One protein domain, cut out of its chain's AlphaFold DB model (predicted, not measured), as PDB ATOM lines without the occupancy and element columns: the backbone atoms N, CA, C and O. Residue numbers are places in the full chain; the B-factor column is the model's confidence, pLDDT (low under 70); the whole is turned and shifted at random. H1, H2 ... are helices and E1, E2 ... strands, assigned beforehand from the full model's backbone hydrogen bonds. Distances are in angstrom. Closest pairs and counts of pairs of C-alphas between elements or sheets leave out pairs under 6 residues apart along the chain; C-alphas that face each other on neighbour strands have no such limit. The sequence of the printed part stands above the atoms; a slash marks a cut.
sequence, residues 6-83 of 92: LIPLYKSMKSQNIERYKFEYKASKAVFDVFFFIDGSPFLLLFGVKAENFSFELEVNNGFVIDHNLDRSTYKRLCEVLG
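Overview. This is residues 6 to 83 of the 92 residues of an uncharacterized protein of Methylobacter tundripaludum (UniProt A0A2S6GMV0). A strongly twisted sheet of four strands makes the body, with a short helix at each end of its strands: H1 by the start of E1 and the end of E2, H2 by the other end. After E4 the chain folds back in a short turn and runs to H2. The 78 printed residues hold two named helices and four named strands, in the order H1 E1 E2 E3 E4 H2; the sheet, E1 - E2 - E3 - E4, is antiparallel and the class is mixed. The whole is compact, radius of gyration of the C-alphas 13.2 A, yet elongated, spanning 38 by 22 by 18 A.

Arrangement. H1, residues 6 to 15, is on the sheet formed by E1, 20 to 27, E2, 30 to 37, E3, 43 to 49, and E4, 55 to 61; its closest C-alphas to E1 are Met 13 and Tyr 21, 7.8 A apart. The strands form a meander, each the antiparallel neighbour of the one before, and three hairpins. N 23 and O 34 of E1 and E2 are 2.9 A apart, N 35 and O 46 of E2 and E3 2.9 A, and N 47 and O 56 of E3 and E4 2.8 A, within hydrogen-bond range. H2, residues 72 to 82, is on the sheet at a height of 9.7 A; the closest C-alphas of E2 and H2, Ala 30 and Leu 82, are 5.5 A apart. H1 and H2, apart from each other, are on one face of the sheet: two layers. In both helices every O i to N i+4 pair is within hydrogen-bond range.

Along the chain. H1 begins at C-alpha 6, (154.127, 174.347, 150.229), and is 14.2 A long. E1 measures 22.0 A, E2 21.7 A, E3 20.0 A and E4 19.6 A. H2, 15.2 A, ends at C-alpha 82, (155.069, 193.805, 140.086).

Size, cuts and confidence. The C-alphas farthest apart, Ser 15 and Glu 80, are 38.2 A apart. The printed part has no cut and no long link. No printed residue has pLDDT under 70.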
ATOM      1  N   LEU A   6     153.743 174.272 148.815       95.62
ATOM      2  CA  LEU A   6     154.127 174.347 150.229       95.62
ATOM      3  C   LEU A   6     154.065 172.998 150.943       95.62
ATOM      4  O   LEU A   6     154.716 172.832 151.971       95.62
ATOM      5  N   ILE A   7     153.324 172.018 150.419       96.88
ATOM      6  CA  ILE A   7     153.175 170.694 151.041       96.88
ATOM      7  C   ILE A   7     154.531 169.994 151.247       96.88
ATOM      8  O   ILE A   7     154.797 169.552 152.372       96.88
ATOM      9  N   PRO A   8     155.403 169.851 150.225       97.50
ATOM     10  CA  PRO A   8     156.710 169.226 150.425       97.50
ATOM     11  C   PRO A   8     157.600 170.025 151.385       97.50
ATOM     12  O   PRO A   8     158.274 169.422 152.221       97.50
ATOM     13  N   LEU A   9     157.557 171.363 151.328       96.88
ATOM     14  CA  LEU A   9     158.302 172.227 152.245       96.88
ATOM     15  C   LEU A   9     157.845 172.026 153.697       96.88
ATOM     16  O   LEU A   9     158.672 171.763 154.563       96.88
ATOM     17  N   TYR A  10     156.536 172.049 153.949       97.44
ATOM     18  CA  TYR A  10     155.947 171.806 155.265       97.44
ATOM     19  C   TYR A  10     156.357 170.446 155.840       97.44
ATOM     20  O   TYR A  10     156.787 170.364 156.989       97.44
ATOM     21  N   LYS A  11     156.275 169.371 155.043       97.88
ATOM     22  CA  LYS A  11     156.693 168.029 155.484       97.88
ATOM     23  C   LYS A  11     158.166 168.006 155.893       97.88
ATOM     24  O   LYS A  11     158.502 167.456 156.940       97.88
ATOM     25  N   SER A  12     159.022 168.636 155.089       98.06
ATOM     26  CA  SER A  12     160.450 168.767 155.377       98.06
ATOM     27  C   SER A  12     160.699 169.561 156.664       98.06
ATOM     28  O   SER A  12     161.408 169.085 157.550       98.06
ATOM     29  N   MET A  13     160.038 170.712 156.826       97.62
ATOM     30  CA  MET A  13     160.109 171.539 158.033       97.62
ATOM     31  C   MET A  13     159.696 170.756 159.284       97.62
ATOM     32  O   MET A  13     160.437 170.733 160.265       97.62
ATOM     33  N   LYS A  14     158.575 170.023 159.234       97.88
ATOM     34  CA  LYS A  14     158.118 169.175 160.347       97.88
ATOM     35  C   LYS A  14     159.108 168.062 160.686       97.88
ATOM     36  O   LYS A  14     159.343 167.832 161.866       97.88
ATOM     37  N   SER A  15     159.709 167.401 159.691       98.31
ATOM     38  CA  SER A  15     160.715 166.353 159.946       98.31
ATOM     39  C   SER A  15     161.995 166.874 160.600       98.31
ATOM     40  O   SER A  15     162.680 166.125 161.287       98.31
ATOM     41  N   GLN A  16     162.300 168.158 160.405       98.06
ATOM     42  CA  GLN A  16     163.492 168.818 160.936       98.06
ATOM     43  C   GLN A  16     163.199 169.655 162.187       98.06
ATOM     44  O   GLN A  16     164.104 170.292 162.718       98.06
ATOM     45  N   ASN A  17     161.947 169.673 162.652       97.38
ATOM     46  CA  ASN A  17     161.484 170.532 163.740       97.38
ATOM     47  C   ASN A  17     161.778 172.032 163.506       97.38
ATOM     48  O   ASN A  17     162.160 172.758 164.420       97.38
ATOM     49  N   ILE A  18     161.623 172.484 162.257       97.94
ATOM     50  CA  ILE A  18     161.778 173.882 161.843       97.94
ATOM     51  C   ILE A  18     160.397 174.531 161.804       97.94
ATOM     52  O   ILE A  18     159.518 174.073 161.079       97.94
ATOM     53  N   GLU A  19     160.214 175.624 162.537       97.75
ATOM     54  CA  GLU A  19     158.929 176.336 162.605       97.75
ATOM     55  C   GLU A  19     158.846 177.533 161.652       97.75
ATOM     56  O   GLU A  19     157.757 177.970 161.284       97.75
ATOM     57  N   ARG A  20     159.998 178.062 161.230       97.75
ATOM     58  CA  ARG A  20     160.093 179.244 160.370       97.75
ATOM     59  C   ARG A  20     161.124 179.003 159.287       97.75
ATOM     60  O   ARG A  20     162.254 178.626 159.587       97.75
ATOM     61  N   TYR A  21     160.750 179.234 158.037       97.94
ATOM     62  CA  TYR A  21     161.652 179.053 156.906       97.94
ATOM     63  C   TYR A  21     161.603 180.259 155.975       97.94
ATOM     64  O   TYR A  21     160.523 180.744 155.647       97.94
ATOM     65  N   LYS A  22     162.776 180.739 155.553       97.56
ATOM     66  CA  LYS A  22     162.921 181.859 154.622       97.56
ATOM     67  C   LYS A  22     163.373 181.337 153.264       97.56
ATOM     68  O   LYS A  22     164.355 180.600 153.191       97.56
ATOM     69  N   PHE A  23     162.717 181.776 152.200       96.62
ATOM     70  CA  PHE A  23     163.146 181.532 150.827       96.62
ATOM     71  C   PHE A  23     162.929 182.769 149.960       96.62
ATOM     72  O   PHE A  23     162.135 183.649 150.286       96.62
ATOM     73  N   GLU A  24     163.659 182.846 148.853       96.81
ATOM     74  CA  GLU A  24     163.459 183.898 147.864       96.81
ATOM     75  C   GLU A  24     162.390 183.467 146.854       96.81
ATOM     76  O   GLU A  24     162.386 182.327 146.382       96.81
ATOM     77  N   TYR A  25     161.504 184.391 146.497       94.69
ATOM     78  CA  TYR A  25     160.536 184.219 145.420       94.69
ATOM     79  C   TYR A  25     160.646 185.384 144.440       94.69
ATOM     80  O   TYR A  25     160.702 186.544 144.841       94.69
ATOM     81  N   LYS A  26     160.663 185.087 143.141       94.44
ATOM     82  CA  LYS A  26     160.753 186.096 142.084       94.44
ATOM     83  C   LYS A  26     159.517 186.036 141.200       94.44
ATOM     84  O   LYS A  26     159.181 184.975 140.683       94.44
ATOM     85  N   ALA A  27     158.891 187.187 140.986       91.56
ATOM     86  CA  ALA A  27     157.767 187.338 140.070       91.56
ATOM     87  C   ALA A  27     157.900 188.650 139.294       91.56
ATOM     88  O   ALA A  27     158.040 189.719 139.888       91.56
ATOM     89  N   SER A  28     157.838 188.580 137.959       88.81
ATOM     90  CA  SER A  28     158.100 189.738 137.092       88.81
ATOM     91  C   SER A  28     159.466 190.374 137.442       88.81
ATOM     92  O   SER A  28     160.478 189.672 137.544       88.81
ATOM     93  N   LYS A  29     159.504 191.692 137.648       87.88
ATOM     94  CA  LYS A  29     160.672 192.460 138.103       87.88
ATOM     95  C   LYS A  29     160.871 192.457 139.627       87.88
ATOM     96  O   LYS A  29     161.891 192.959 140.091       87.88
ATOM     97  N   ALA A  30     159.926 191.920 140.398       93.12
ATOM     98  CA  ALA A  30     159.961 191.952 141.854       93.12
ATOM     99  C   ALA A  30     160.648 190.710 142.437       93.12
ATOM    100  O   ALA A  30     160.457 189.584 141.969       93.12
ATOM    101  N   VAL A  31     161.428 190.932 143.496       96.19
ATOM    102  CA  VAL A  31     162.057 189.881 144.300       96.19
ATOM    103  C   VAL A  31     161.557 190.016 145.729       96.19
ATOM    104  O   VAL A  31     161.620 191.101 146.314       96.19
ATOM    105  N   PHE A  32     161.080 188.907 146.274       97.19
ATOM    106  CA  PHE A  32     160.516 188.807 147.606       97.19
ATOM    107  C   PHE A  32     161.398 187.917 148.473       97.19
ATOM    108  O   PHE A  32     161.807 186.835 148.054       97.19
ATOM    109  N   ASP A  33     161.641 188.353 149.702       97.50
ATOM    110  CA  ASP A  33     161.950 187.447 150.796       97.50
ATOM    111  C   ASP A  33     160.627 186.946 151.376       97.50
ATOM    112  O   ASP A  33     159.823 187.739 151.867       97.50
ATOM    113  N   VAL A  34     160.393 185.638 151.298       97.69
ATOM    114  CA  VAL A  34     159.177 185.002 151.804       97.69
ATOM    115  C   VAL A  34     159.517 184.204 153.047       97.69
ATOM    116  O   VAL A  34     160.390 183.333 153.021       97.69
ATOM    117  N   PHE A  35     158.817 184.492 154.135       98.19
ATOM    118  CA  PHE A  35     158.870 183.698 155.351       98.19
ATOM    119  C   PHE A  35     157.623 182.833 155.443       98.19
ATOM    120  O   PHE A  35     156.514 183.331 155.276       98.19
ATOM    121  N   PHE A  36     157.811 181.548 155.726       98.12
ATOM    122  CA  PHE A  36     156.736 180.612 156.021       98.12
ATOM    123  C   PHE A  36     156.798 180.207 157.492       98.12
ATOM    124  O   PHE A  36     157.778 179.596 157.927       98.12
ATOM    125  N   PHE A  37     155.763 180.577 158.239       98.12
ATOM    126  CA  PHE A  37     155.614 180.338 159.670       98.12
ATOM    127  C   PHE A  37     154.572 179.240 159.909       98.12
ATOM    128  O   PHE A  37     153.426 179.366 159.469       98.12
ATOM    129  N   ILE A  38     154.975 178.157 160.580       97.69
ATOM    130  CA  ILE A  38     154.130 176.976 160.848       97.69
ATOM    131  C   ILE A  38     153.894 176.724 162.347       97.69
ATOM    132  O   ILE A  38     153.391 175.667 162.723       97.69
ATOM    133  N   ASP A  39     154.287 177.681 163.187       96.12
ATOM    134  CA  ASP A  39     154.065 177.732 164.638       96.12
ATOM    135  C   ASP A  39     152.646 178.213 165.015       96.12
ATOM    136  O   ASP A  39     152.212 178.014 166.149       96.12
ATOM    137  N   GLY A  40     151.903 178.802 164.070       93.19
ATOM    138  CA  GLY A  40     150.524 179.279 164.247       93.19
ATOM    139  C   GLY A  40     149.442 178.394 163.610       93.19
ATOM    140  O   GLY A  40     149.725 177.464 162.859       93.19
ATOM    141  N   SER A  41     148.174 178.703 163.895       92.44
ATOM    142  CA  SER A  41     147.012 178.163 163.177       92.44
ATOM    143  C   SER A  41     145.996 179.294 162.950       92.44
ATOM    144  O   SER A  41     145.347 179.691 163.921       92.44
ATOM    145  N   PRO A  42     145.822 179.799 161.710       95.94
ATOM    146  CA  PRO A  42     146.428 179.310 160.465       95.94
ATOM    147  C   PRO A  42     147.949 179.535 160.393       95.94
ATOM    148  O   PRO A  42     148.522 180.278 161.189       95.94
ATOM    149  N   PHE A  43     148.612 178.872 159.439       97.50
ATOM    150  CA  PHE A  43     150.004 179.195 159.104       97.50
ATOM    151  C   PHE A  43     150.064 180.571 158.429       97.50
ATOM    152  O   PHE A  43     149.054 181.063 157.927       97.50
ATOM    153  N   LEU A  44     151.249 181.175 158.362       97.81
ATOM    154  CA  LEU A  44     151.411 182.522 157.815       97.81
ATOM    155  C   LEU A  44     152.534 182.567 156.778       97.81
ATOM    156  O   LEU A  44     153.621 182.024 156.993       97.81
ATOM    157  N   LEU A  45     152.272 183.232 155.654       97.38
ATOM    158  CA  LEU A  45     153.289 183.653 154.698       97.38
ATOM    159  C   LEU A  45     153.477 185.159 154.792       97.38
ATOM    160  O   LEU A  45     152.539 185.902 154.531       97.38
ATOM    161  N   LEU A  46     154.693 185.603 155.081       97.31
ATOM    162  CA  LEU A  46     155.068 187.012 155.025       97.31
ATOM    163  C   LEU A  46     155.929 187.247 153.787       97.31
ATOM    164  O   LEU A  46     157.016 186.683 153.669       97.31
ATOM    165  N   PHE A  47     155.455 188.101 152.889       97.19
ATOM    166  CA  PHE A  47     156.176 188.547 151.704       97.19
ATOM    167  C   PHE A  47     156.781 189.921 151.974       97.19
ATOM    168  O   PHE A  47     156.048 190.888 152.147       97.19
ATOM    169  N   GLY A  48     158.109 190.028 151.968       96.75
ATOM    170  CA  GLY A  48     158.829 191.302 152.000       96.75
ATOM    171  C   GLY A  48     159.482 191.598 150.654       96.75
ATOM    172  O   GLY A  48     160.234 190.771 150.141       96.75
ATOM    173  N   VAL A  49     159.223 192.765 150.067       95.44
ATOM    174  CA  VAL A  49     159.839 193.175 148.796       95.44
ATOM    175  C   VAL A  49     161.266 193.649 149.049       95.44
ATOM    176  O   VAL A  49     161.490 194.542 149.849       95.44
ATOM    177  N   LYS A  50     162.260 193.100 148.344       90.69
ATOM    178  CA  LYS A  50     163.667 193.478 148.585       90.69
ATOM    179  C   LYS A  50     164.000 194.913 148.179       90.69
ATOM    180  O   LYS A  50     164.869 195.534 148.779       90.69
ATOM    181  N   ALA A  51     163.358 195.409 147.127       88.44
ATOM    182  CA  ALA A  51     163.656 196.717 146.549       88.44
ATOM    183  C   ALA A  51     162.919 197.877 147.239       88.44
ATOM    184  O   ALA A  51     163.250 199.035 146.997       88.44
ATOM    185  N   GLU A  52     161.915 197.589 148.069       86.31
ATOM    186  CA  GLU A  52     161.008 198.593 148.623       86.31
ATOM    187  C   GLU A  52     160.658 198.273 150.075       86.31
ATOM    188  O   GLU A  52     160.570 197.112 150.452       86.31
ATOM    189  N   ASN A  53     160.379 199.293 150.888       89.81
ATOM    190  CA  ASN A  53     159.849 199.091 152.239       89.81
ATOM    191  C   ASN A  53     158.350 198.735 152.187       89.81
ATOM    192  O   ASN A  53     157.495 199.526 152.582       89.81
ATOM    193  N   PHE A  54     158.037 197.575 151.612       93.94
ATOM    194  CA  PHE A  54     156.684 197.053 151.470       93.94
ATOM    195  C   PHE A  54     156.663 195.559 151.776       93.94
ATOM    196  O   PHE A  54     157.468 194.781 151.256       93.94
ATOM    197  N   SER A  55     155.705 195.165 152.604       95.88
ATOM    198  CA  SER A  55     155.437 193.776 152.930       95.88
ATOM    199  C   SER A  55     153.946 193.538 153.089       95.88
ATOM    200  O   SER A  55     153.193 194.459 153.399       95.88
ATOM    201  N   PHE A  56     153.539 192.291 152.910       95.50
ATOM    202  CA  PHE A  56     152.177 191.847 153.164       95.50
ATOM    203  C   PHE A  56     152.169 190.394 153.618       95.50
ATOM    204  O   PHE A  56     153.132 189.652 153.409       95.50
ATOM    205  N   GLU A  57     151.065 189.996 154.231       95.44
ATOM    206  CA  GLU A  57     150.895 188.674 154.810       95.44
ATOM    207  C   GLU A  57     149.724 187.942 154.161       95.44
ATOM    208  O   GLU A  57     148.762 188.560 153.704       95.44
ATOM    209  N   LEU A  58     149.817 186.615 154.119       95.81
ATOM    210  CA  LEU A  58     148.745 185.726 153.698       95.81
ATOM    211  C   LEU A  58     148.597 184.597 154.713       95.81
ATOM    212  O   LEU A  58     149.551 183.864 154.987       95.81
ATOM    213  N   GLU A  59     147.384 184.425 155.223       96.62
ATOM    214  CA  GLU A  59     147.034 183.266 156.033       96.62
ATOM    215  C   GLU A  59     146.916 182.020 155.150       96.62
ATOM    216  O   GLU A  59     146.193 181.991 154.150       96.62
ATOM    217  N   VAL A  60     147.616 180.961 155.544       96.94
ATOM    218  CA  VAL A  60     147.553 179.642 154.920       96.94
ATOM    219  C   VAL A  60     146.700 178.745 155.811       96.94
ATOM    220  O   VAL A  60     147.157 178.161 156.796       96.94
ATOM    221  N   ASN A  61     145.428 178.646 155.442       96.81
ATOM    222  CA  ASN A  61     144.431 177.823 156.106       96.81
ATOM    223  C   ASN A  61     144.661 176.325 155.855       96.81
ATOM    224  O   ASN A  61     145.439 175.907 154.987       96.81
ATOM    225  N   ASN A  62     143.921 175.505 156.606       93.56
ATOM    226  CA  ASN A  62     143.934 174.049 156.485       93.56
ATOM    227  C   ASN A  62     143.816 173.590 155.023       93.56
ATOM    228  O   ASN A  62     142.989 174.077 154.254       93.56
ATOM    229  N   GLY A  63     144.662 172.631 154.642       94.88
ATOM    230  CA  GLY A  63     144.759 172.169 153.256       94.88
ATOM    231  C   GLY A  63     145.590 173.076 152.340       94.88
ATOM    232  O   GLY A  63     145.525 172.898 151.125       94.88
ATOM    233  N   PHE A  64     146.385 173.997 152.901       96.31
ATOM    234  CA  PHE A  64     147.219 174.961 152.169       96.31
ATOM    235  C   PHE A  64     146.393 175.896 151.280       96.31
ATOM    236  O   PHE A  64     146.764 176.199 150.144       96.31
ATOM    237  N   VAL A  65     145.241 176.322 151.798       96.50
ATOM    238  CA  VAL A  65     144.315 177.225 151.113       96.50
ATOM    239  C   VAL A  65     144.567 178.650 151.587       96.50
ATOM    240  O   VAL A  65     144.604 178.903 152.785       96.50
ATOM    241  N   ILE A  66     144.702 179.581 150.649       94.75
ATOM    242  CA  ILE A  66     144.802 181.014 150.939       94.75
ATOM    243  C   ILE A  66     143.541 181.742 150.478       94.75
ATOM    244  O   ILE A  66     142.998 181.446 149.397       94.75
ATOM    245  N   ASP A  67     143.121 182.723 151.273       90.75
ATOM    246  CA  ASP A  67     142.371 183.853 150.738       90.75
ATOM    247  C   ASP A  67     143.375 184.812 150.091       90.75
ATOM    248  O   ASP A  67     144.402 185.148 150.671       90.75
ATOM    249  N   HIS A  68     143.117 185.165 148.842       84.56
ATOM    250  CA  HIS A  68     143.977 186.019 148.024       84.56
ATOM    251  C   HIS A  68     143.351 187.406 147.833       84.56
ATOM    252  O   HIS A  68     143.908 188.245 147.124       84.56
ATOM    253  N   ASN A  69     142.216 187.662 148.495       86.94
ATOM    254  CA  ASN A  69     141.615 188.978 148.601       86.94
ATOM    255  C   ASN A  69     142.473 189.854 149.516       86.94
ATOM    256  O   ASN A  69     142.286 189.912 150.729       86.94
ATOM    257  N   LEU A  70     143.433 190.542 148.912       88.69
ATOM    258  CA  LEU A  70     144.198 191.587 149.576       88.69
ATOM    259  C   LEU A  70     143.332 192.839 149.723       88.69
ATOM    260  O   LEU A  70     142.523 193.161 148.846       88.69
ATOM    261  N   ASP A  71     143.535 193.594 150.804       90.75
ATOM    262  CA  ASP A  71     142.915 194.907 150.908       90.75
ATOM    263  C   ASP A  71     143.366 195.797 149.738       90.75
ATOM    264  O   ASP A  71     144.451 195.645 149.166       90.75
ATOM    265  N   ARG A  72     142.520 196.763 149.378       88.50
ATOM    266  CA  ARG A  72     142.728 197.591 148.185       88.50
ATOM    267  C   ARG A  72     144.084 198.301 148.170       88.50
ATOM    268  O   ARG A  72     144.636 198.508 147.089       88.50
ATOM    269  N   SER A  73     144.595 198.715 149.330       90.31
ATOM    270  CA  SER A  73     145.857 199.451 149.418       90.31
ATOM    271  C   SER A  73     147.056 198.528 149.194       90.31
ATOM    272  O   SER A  73     147.907 198.841 148.358       90.31
ATOM    273  N   THR A  74     147.052 197.352 149.823       92.56
ATOM    274  CA  THR A  74     148.061 196.309 149.618       92.56
ATOM    275  C   THR A  74     148.043 195.804 148.184       92.56
ATOM    276  O   THR A  74     149.094 195.724 147.551       92.56
ATOM    277  N   TYR A  75     146.859 195.543 147.624       90.56
ATOM    278  CA  TYR A  75     146.726 195.105 146.237       90.56
ATOM    279  C   TYR A  75     147.289 196.141 145.258       90.56
ATOM    280  O   TYR A  75     148.101 195.810 144.392       90.56
ATOM    281  N   LYS A  76     146.919 197.417 145.428       91.00
ATOM    282  CA  LYS A  76     147.451 198.503 144.601       91.00
ATOM    283  C   LYS A  76     148.975 198.559 144.673       91.00
ATOM    284  O   LYS A  76     149.626 198.627 143.631       91.00
ATOM    285  N   ARG A  77     149.542 198.490 145.879       92.50
ATOM    286  CA  ARG A  77     150.994 198.543 146.063       92.50
ATOM    287  C   ARG A  77     151.699 197.330 145.460       92.50
ATOM    288  O   ARG A  77     152.746 197.476 144.836       92.50
ATOM    289  N   LEU A  78     151.099 196.148 145.575       92.12
ATOM    290  CA  LEU A  78     151.610 194.931 144.958       92.12
ATOM    291  C   LEU A  78     151.624 195.032 143.423       92.12
ATOM    292  O   LEU A  78     152.617 194.646 142.808       92.12
ATOM    293  N   CYS A  79     150.586 195.600 142.799       91.19
ATOM    294  CA  CYS A  79     150.587 195.868 141.355       91.19
ATOM    295  C   CYS A  79     151.741 196.791 140.941       91.19
ATOM    296  O   CYS A  79     152.459 196.472 139.995       91.19
ATOM    297  N   GLU A  80     151.973 197.886 141.673       91.06
ATOM    298  CA  GLU A  80     153.083 198.819 141.413       91.06
ATOM    299  C   GLU A  80     154.446 198.098 141.447       91.06
ATOM    300  O   GLU A  80     155.236 198.196 140.498       91.06
ATOM    301  N   VAL A  81     154.674 197.301 142.498       91.38
ATOM    302  CA  VAL A  81     155.894 196.499 142.697       91.38
ATOM    303  C   VAL A  81     156.092 195.494 141.560       91.38
ATOM    304  O   VAL A  81     157.183 195.383 140.994       91.38
ATOM    305  N   LEU A  82     155.032 194.782 141.176       89.88
ATOM    306  CA  LEU A  82     155.069 193.805 140.086       89.88
ATOM    307  C   LEU A  82     155.177 194.464 138.699       89.88
ATOM    308  O   LEU A  82     155.521 193.786 137.728       89.88
ATOM    309  N   GLY A  83     154.943 195.778 138.602       88.44
ATOM    310  CA  GLY A  83     154.911 196.526 137.345       88.44
ATOM    311  C   GLY A  83     153.650 196.272 136.525       88.44
ATOM    312  O   GLY A  83     153.709 196.319 135.301       88.44
TER     313      GLY A  83